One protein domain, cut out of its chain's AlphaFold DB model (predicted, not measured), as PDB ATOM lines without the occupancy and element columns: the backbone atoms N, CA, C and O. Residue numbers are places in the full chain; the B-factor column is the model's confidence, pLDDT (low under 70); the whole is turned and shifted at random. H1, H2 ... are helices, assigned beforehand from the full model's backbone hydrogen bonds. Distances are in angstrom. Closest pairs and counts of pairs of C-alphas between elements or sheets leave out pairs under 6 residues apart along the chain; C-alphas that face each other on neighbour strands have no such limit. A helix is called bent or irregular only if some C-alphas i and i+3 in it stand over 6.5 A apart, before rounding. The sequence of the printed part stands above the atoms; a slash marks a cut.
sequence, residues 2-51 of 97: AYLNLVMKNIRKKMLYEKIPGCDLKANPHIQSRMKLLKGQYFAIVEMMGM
ATOM      1  N   ALA A   2      26.762 -60.271 -24.886       76.00
ATOM      2  CA  ALA A   2      27.060 -60.734 -23.515       76.00
ATOM      3  C   ALA A   2      28.559 -60.992 -23.231       76.00
ATOM      4  O   ALA A   2      29.071 -60.568 -22.197       76.00
ATOM      5  N   TYR A   3      29.275 -61.611 -24.176       81.31
ATOM      6  CA  TYR A   3      30.714 -61.890 -24.058       81.31
ATOM      7  C   TYR A   3      31.556 -60.609 -23.913       81.31
ATOM      8  O   TYR A   3      32.356 -60.483 -22.989       81.31
ATOM      9  N   LEU A   4      31.296 -59.605 -24.755       75.44
ATOM     10  CA  LEU A   4      31.935 -58.284 -24.697       75.44
ATOM     11  C   LEU A   4      31.720 -57.595 -23.340       75.44
ATOM     12  O   LEU A   4      32.660 -57.065 -22.751       75.44
ATOM     13  N   ASN A   5      30.500 -57.660 -22.799       77.44
ATOM     14  CA  ASN A   5      30.192 -57.096 -21.483       77.44
ATOM     15  C   ASN A   5      30.966 -57.784 -20.349       77.44
ATOM     16  O   ASN A   5      31.417 -57.110 -19.417       77.44
ATOM     17  N   LEU A   6      31.145 -59.106 -20.432       78.94
ATOM     18  CA  LEU A   6      31.920 -59.882 -19.465       78.94
ATOM     19  C   LEU A   6      33.410 -59.522 -19.523       78.94
ATOM     20  O   LEU A   6      34.006 -59.211 -18.489       78.94
ATOM     21  N   VAL A   7      33.987 -59.471 -20.726       82.81
ATOM     22  CA  VAL A   7      35.388 -59.076 -20.948       82.81
ATOM     23  C   VAL A   7      35.644 -57.673 -20.389       82.81
ATOM     24  O   VAL A   7      36.543 -57.478 -19.571       82.81
ATOM     25  N   MET A   8      34.780 -56.706 -20.706       78.69
ATOM     26  CA  MET A   8      34.895 -55.333 -20.201       78.69
ATOM     27  C   MET A   8      34.701 -55.217 -18.682       78.69
ATOM     28  O   MET A   8      35.218 -54.292 -18.051       78.69
ATOM     29  N   LYS A   9      33.931 -56.115 -18.054       76.81
ATOM     30  CA  LYS A   9      33.790 -56.175 -16.588       76.81
ATOM     31  C   LYS A   9      35.083 -56.674 -15.936       76.81
ATOM     32  O   LYS A   9      35.515 -56.086 -14.945       76.81
ATOM     33  N   ASN A  10      35.709 -57.695 -16.515       81.62
ATOM     34  CA  ASN A  10      36.944 -58.283 -15.997       81.62
ATOM     35  C   ASN A  10      38.140 -57.333 -16.142       81.62
ATOM     36  O   ASN A  10      38.874 -57.140 -15.175       81.62
ATOM     37  N   ILE A  11      38.276 -56.660 -17.291       83.69
ATOM     38  CA  ILE A  11      39.336 -55.663 -17.524       83.69
ATOM     39  C   ILE A  11      39.248 -54.520 -16.505       83.69
ATOM     40  O   ILE A  11      40.245 -54.167 -15.879       83.69
ATOM     41  N   ARG A  12      38.046 -53.972 -16.275       78.00
ATOM     42  CA  ARG A  12      37.839 -52.900 -15.285       78.00
ATOM     43  C   ARG A  12      38.183 -53.336 -13.866       78.00
ATOM     44  O   ARG A  12      38.765 -52.552 -13.126       78.00
ATOM     45  N   LYS A  13      37.818 -54.567 -13.492       79.31
ATOM     46  CA  LYS A  13      38.143 -55.126 -12.177       79.31
ATOM     47  C   LYS A  13      39.662 -55.201 -11.995       79.31
ATOM     48  O   LYS A  13      40.162 -54.684 -11.007       79.31
ATOM     49  N   LYS A  14      40.381 -55.768 -12.969       83.81
ATOM     50  CA  LYS A  14      41.846 -55.895 -12.942       83.81
ATOM     51  C   LYS A  14      42.545 -54.532 -12.826       83.81
ATOM     52  O   LYS A  14      43.311 -54.325 -11.894       83.81
ATOM     53  N   MET A  15      42.182 -53.581 -13.690       84.62
ATOM     54  CA  MET A  15      42.735 -52.218 -13.686       84.62
ATOM     55  C   MET A  15      42.543 -51.487 -12.352       84.62
ATOM     56  O   MET A  15      43.403 -50.714 -11.943       84.62
ATOM     57  N   LEU A  16      41.408 -51.697 -11.679       81.19
ATOM     58  CA  LEU A  16      41.121 -51.044 -10.405       81.19
ATOM     59  C   LEU A  16      42.042 -51.547  -9.288       81.19
ATOM     60  O   LEU A  16      42.592 -50.729  -8.559       81.19
ATOM     61  N   TYR A  17      42.237 -52.865  -9.193       81.06
ATOM     62  CA  TYR A  17      43.139 -53.457  -8.199       81.06
ATOM     63  C   TYR A  17      44.607 -53.107  -8.459       81.06
ATOM     64  O   TYR A  17      45.352 -52.908  -7.507       81.06
ATOM     65  N   GLU A  18      45.013 -53.003  -9.727       85.88
ATOM     66  CA  GLU A  18      46.378 -52.610 -10.096       85.88
ATOM     67  C   GLU A  18      46.662 -51.136  -9.785       85.88
ATOM     68  O   GLU A  18      47.726 -50.811  -9.267       85.88
ATOM     69  N   LYS A  19      45.724 -50.231 -10.096       86.62
ATOM     70  CA  LYS A  19      45.934 -48.786  -9.911       86.62
ATOM     71  C   LYS A  19      45.654 -48.296  -8.494       86.62
ATOM     72  O   LYS A  19      46.191 -47.263  -8.108       86.62
ATOM     73  N   ILE A  20      44.780 -48.977  -7.755       82.38
ATOM     74  CA  ILE A  20      44.372 -48.590  -6.402       82.38
ATOM     75  C   ILE A  20      44.380 -49.848  -5.516       82.38
ATOM     76  O   ILE A  20      43.323 -50.433  -5.252       82.38
ATOM     77  N   PRO A  21      45.567 -50.312  -5.084       80.12
ATOM     78  CA  PRO A  21      45.674 -51.464  -4.195       80.12
ATOM     79  C   PRO A  21      44.988 -51.167  -2.852       80.12
ATOM     80  O   PRO A  21      45.038 -50.046  -2.353       80.12
ATOM     81  N   GLY A  22      44.309 -52.164  -2.277       79.31
ATOM     82  CA  GLY A  22      43.541 -52.002  -1.031       79.31
ATOM     83  C   GLY A  22      42.197 -51.279  -1.187       79.31
ATOM     84  O   GLY A  22      41.555 -50.954  -0.196       79.31
ATOM     85  N   CYS A  23      41.754 -51.014  -2.418       76.62
ATOM     86  CA  CYS A  23      40.468 -50.382  -2.675       76.62
ATOM     87  C   CYS A  23      39.300 -51.372  -2.540       76.62
ATOM     88  O   CYS A  23      39.190 -52.325  -3.315       76.62
ATOM     89  N   ASP A  24      38.368 -51.083  -1.631       81.12
ATOM     90  CA  ASP A  24      37.141 -51.871  -1.429       81.12
ATOM     91  C   ASP A  24      36.053 -51.612  -2.488       81.12
ATOM     92  O   ASP A  24      34.969 -52.210  -2.467       81.12
ATOM     93  N   LEU A  25      36.313 -50.726  -3.458       79.88
ATOM     94  CA  LEU A  25      35.357 -50.431  -4.519       79.88
ATOM     95  C   LEU A  25      35.224 -51.626  -5.467       79.88
ATOM     96  O   LEU A  25      36.138 -52.013  -6.187       79.88
ATOM     97  N   LYS A  26      34.018 -52.179  -5.550       79.31
ATOM     98  CA  LYS A  26      33.678 -53.202  -6.549       79.31
ATOM     99  C   LYS A  26      33.310 -52.563  -7.891       79.31
ATOM    100  O   LYS A  26      32.606 -51.552  -7.955       79.31
ATOM    101  N   ALA A  27      33.687 -53.229  -8.987       74.88
ATOM    102  CA  ALA A  27      33.285 -52.837 -10.344       74.88
ATOM    103  C   ALA A  27      31.749 -52.714 -10.500       74.88
ATOM    104  O   ALA A  27      31.259 -51.837 -11.208       74.88
ATOM    105  N   ASN A  28      30.991 -53.568  -9.808       75.00
ATOM    106  CA  ASN A  28      29.547 -53.465  -9.587       75.00
ATOM    107  C   ASN A  28      29.312 -53.699  -8.078       75.00
ATOM    108  O   ASN A  28      29.862 -54.683  -7.573       75.00
ATOM    109  N   PRO A  29      28.581 -52.829  -7.352       81.56
ATOM    110  CA  PRO A  29      27.753 -51.715  -7.848       81.56
ATOM    111  C   PRO A  29      28.462 -50.362  -7.980       81.56
ATOM    112  O   PRO A  29      27.984 -49.504  -8.718       81.56
ATOM    113  N   HIS A  30      29.608 -50.157  -7.325       85.12
ATOM    114  CA  HIS A  30      30.162 -48.812  -7.117       85.12
ATOM    115  C   HIS A  30      30.601 -48.129  -8.416       85.12
ATOM    116  O   HIS A  30      30.090 -47.062  -8.751       85.12
ATOM    117  N   ILE A  31      31.499 -48.748  -9.191       81.31
ATOM    118  CA  ILE A  31      32.008 -48.123 -10.426       81.31
ATOM    119  C   ILE A  31      30.894 -47.968 -11.468       81.31
ATOM    120  O   ILE A  31      30.807 -46.936 -12.130       81.31
ATOM    121  N   GLN A  32      30.007 -48.960 -11.602       80.81
ATOM    122  CA  GLN A  32      28.855 -48.862 -12.504       80.81
ATOM    123  C   GLN A  32      27.893 -47.735 -12.115       80.81
ATOM    124  O   GLN A  32      27.476 -46.982 -12.994       80.81
ATOM    125  N   SER A  33      27.580 -47.584 -10.827       86.00
ATOM    126  CA  SER A  33      26.724 -46.502 -10.330       86.00
ATOM    127  C   SER A  33      27.340 -45.128 -10.609       86.00
ATOM    128  O   SER A  33      26.695 -44.268 -11.210       86.00
ATOM    129  N   ARG A  34      28.631 -44.947 -10.295       84.81
ATOM    130  CA  ARG A  34      29.354 -43.692 -10.567       84.81
ATOM    131  C   ARG A  34      29.430 -43.388 -12.063       84.81
ATOM    132  O   ARG A  34      29.193 -42.255 -12.458       84.81
ATOM    133  N   MET A  35      29.671 -44.393 -12.905       86.19
ATOM    134  CA  MET A  35      29.651 -44.237 -14.364       86.19
ATOM    135  C   MET A  35      28.259 -43.849 -14.885       86.19
ATOM    136  O   MET A  35      28.153 -43.010 -15.775       86.19
ATOM    137  N   LYS A  36      27.185 -44.436 -14.342       85.44
ATOM    138  CA  LYS A  36      25.807 -44.078 -14.708       85.44
ATOM    139  C   LYS A  36      25.504 -42.623 -14.346       85.44
ATOM    140  O   LYS A  36      24.956 -41.902 -15.175       85.44
ATOM    141  N   LEU A  37      25.911 -42.190 -13.152       83.88
ATOM    142  CA  LEU A  37      25.774 -40.803 -12.710       83.88
ATOM    143  C   LEU A  37      26.551 -39.839 -13.618       83.88
ATOM    144  O   LEU A  37      25.969 -38.878 -14.112       83.88
ATOM    145  N   LEU A  38      27.828 -40.131 -13.892       86.06
ATOM    146  CA  LEU A  38      28.677 -39.312 -14.766       86.06
ATOM    147  C   LEU A  38      28.091 -39.175 -16.172       86.06
ATOM    148  O   LEU A  38      28.038 -38.072 -16.707       86.06
ATOM    149  N   LYS A  39      27.595 -40.273 -16.754       84.94
ATOM    150  CA  LYS A  39      26.904 -40.229 -18.048       84.94
ATOM    151  C   LYS A  39      25.682 -39.317 -18.001       84.94
ATOM    152  O   LYS A  39      25.512 -38.513 -18.906       84.94
ATOM    153  N   GLY A  40      24.861 -39.415 -16.955       84.44
ATOM    154  CA  GLY A  40      23.685 -38.558 -16.793       84.44
ATOM    155  C   GLY A  40      24.040 -37.072 -16.698       84.44
ATOM    156  O   GLY A  40      23.433 -36.253 -17.381       84.44
ATOM    157  N   GLN A  41      25.058 -36.726 -15.905       84.25
ATOM    158  CA  GLN A  41      25.543 -35.345 -15.792       84.25
ATOM    159  C   GLN A  41      26.115 -34.829 -17.116       84.25
ATOM    160  O   GLN A  41      25.809 -33.714 -17.523       84.25
ATOM    161  N   TYR A  42      26.902 -35.655 -17.807       84.50
ATOM    162  CA  TYR A  42      27.462 -35.314 -19.112       84.50
ATOM    163  C   TYR A  42      26.370 -35.063 -20.155       84.50
ATOM    164  O   TYR A  42      26.417 -34.055 -20.850       84.50
ATOM    165  N   PHE A  43      25.357 -35.932 -20.233       83.00
ATOM    166  CA  PHE A  43      24.235 -35.733 -21.149       83.00
ATOM    167  C   PHE A  43      23.478 -34.436 -20.865       83.00
ATOM    168  O   PHE A  43      23.178 -33.716 -21.809       83.00
ATOM    169  N   ALA A  44      23.247 -34.097 -19.593       80.81
ATOM    170  CA  ALA A  44      22.618 -32.827 -19.234       80.81
ATOM    171  C   ALA A  44      23.449 -31.622 -19.711       80.81
ATOM    172  O   ALA A  44      22.899 -30.672 -20.257       80.81
ATOM    173  N   ILE A  45      24.778 -31.670 -19.565       83.19
ATOM    174  CA  ILE A  45      25.669 -30.612 -20.066       83.19
ATOM    175  C   ILE A  45      25.603 -30.516 -21.594       83.19
ATOM    176  O   ILE A  45      25.485 -29.418 -22.133       83.19
ATOM    177  N   VAL A  46      25.655 -31.649 -22.298       83.12
ATOM    178  CA  VAL A  46      25.544 -31.686 -23.764       83.12
ATOM    179  C   VAL A  46      24.206 -31.122 -24.229       83.12
ATOM    180  O   VAL A  46      24.179 -30.368 -25.192       83.12
ATOM    181  N   GLU A  47      23.109 -31.431 -23.542       80.38
ATOM    182  CA  GLU A  47      21.784 -30.885 -23.840       80.38
ATOM    183  C   GLU A  47      21.743 -29.361 -23.640       80.38
ATOM    184  O   GLU A  47      21.295 -28.636 -24.529       80.38
ATOM    185  N   MET A  48      22.294 -28.862 -22.527       79.44
ATOM    186  CA  MET A  48      22.406 -27.421 -22.252       79.44
ATOM    187  C   MET A  48      23.215 -26.687 -23.335       79.44
ATOM    188  O   MET A  48      22.842 -25.589 -23.754       79.44
ATOM    189  N   MET A  49      24.300 -27.306 -23.810       82.19
ATOM    190  CA  MET A  49      25.198 -26.756 -24.833       82.19
ATOM    191  C   MET A  49      24.698 -26.957 -26.274       82.19
ATOM    192  O   MET A  49      25.092 -26.213 -27.166       82.19
ATOM    193  N   GLY A  50      23.869 -27.975 -26.524       73.94
ATOM    194  CA  GLY A  50      23.429 -28.395 -27.860       73.94
ATOM    195  C   GLY A  50      22.240 -27.608 -28.409       73.94
ATOM    196  O   GLY A  50      21.995 -27.620 -29.615       73.94
ATOM    197  N   MET A  51      21.516 -26.886 -27.556       66.19
ATOM    198  CA  MET A  51      20.532 -25.905 -27.999       66.19
ATOM    199  C   MET A  51      21.278 -24.696 -28.588       66.19
ATOM    200  O   MET A  51      21.687 -23.790 -27.864       66.19
TER     201      MET A  51
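This is residues 2 to 51 of the 97 residues of an uncharacterized protein of Arachis hypogaea (UniProt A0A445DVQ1). Two helices make a lopsided T: the longer one, H2, begins beside residues 9 to 13 of H1, partway along it, and runs away from it at about a right angle, with residues 33 to 50 sticking out as a long free arm. The link, residues 20 to 26, folds back from the end of H1 to the start of H2, and the two helices meet over a small area. The printed part has 50 residues with two named helices, H1 then H2, and no named strand; the class is all helix. It is only just loose, close to extended, with a radius of gyration of the C-alphas of 14.2 A, and its elongated outline spans 42 by 27 by 16 A.

H2, residues 27 to 50, and H1, residues 2 to 19, only just touch, with 3 pairs of C-alphas within 8 A. Their closest C-alphas are those of Lys 13 and Ala 27, 5.7 A apart. H1 touches H2 with residues 9 to 13 alone, and H2 touches H1 with residue 27 alone. Their lines are about perpendicular, at 79 degrees, and their centres are 19.1 A apart. Every O i to N i+4 pair of H1 is within hydrogen-bond range, and in H2 18 of 20 are.

H2 has 24 residues and measures 31.6 A from C-alpha 27 at (33.285, -52.837, -10.344) to C-alpha 50 at (23.429, -28.395, -27.860). It is neither bent nor irregular, but only just: C-alphas 27 and 30 are 6.0 A apart. H1 has 18 residues and measures 26.2 A, beginning with C-alpha 2 at (27.060, -60.734, -23.515).

The two C-alphas farthest apart are those of Gly 22 and Met 51, at 44.0 A. Residues 2 to 8, 18 to 23 and 33 to 51 stand free. The link from H1 to H2 is short, and the printed part has no cut. The mean pLDDT of the printed part is 81.1; residue 51 is under 70.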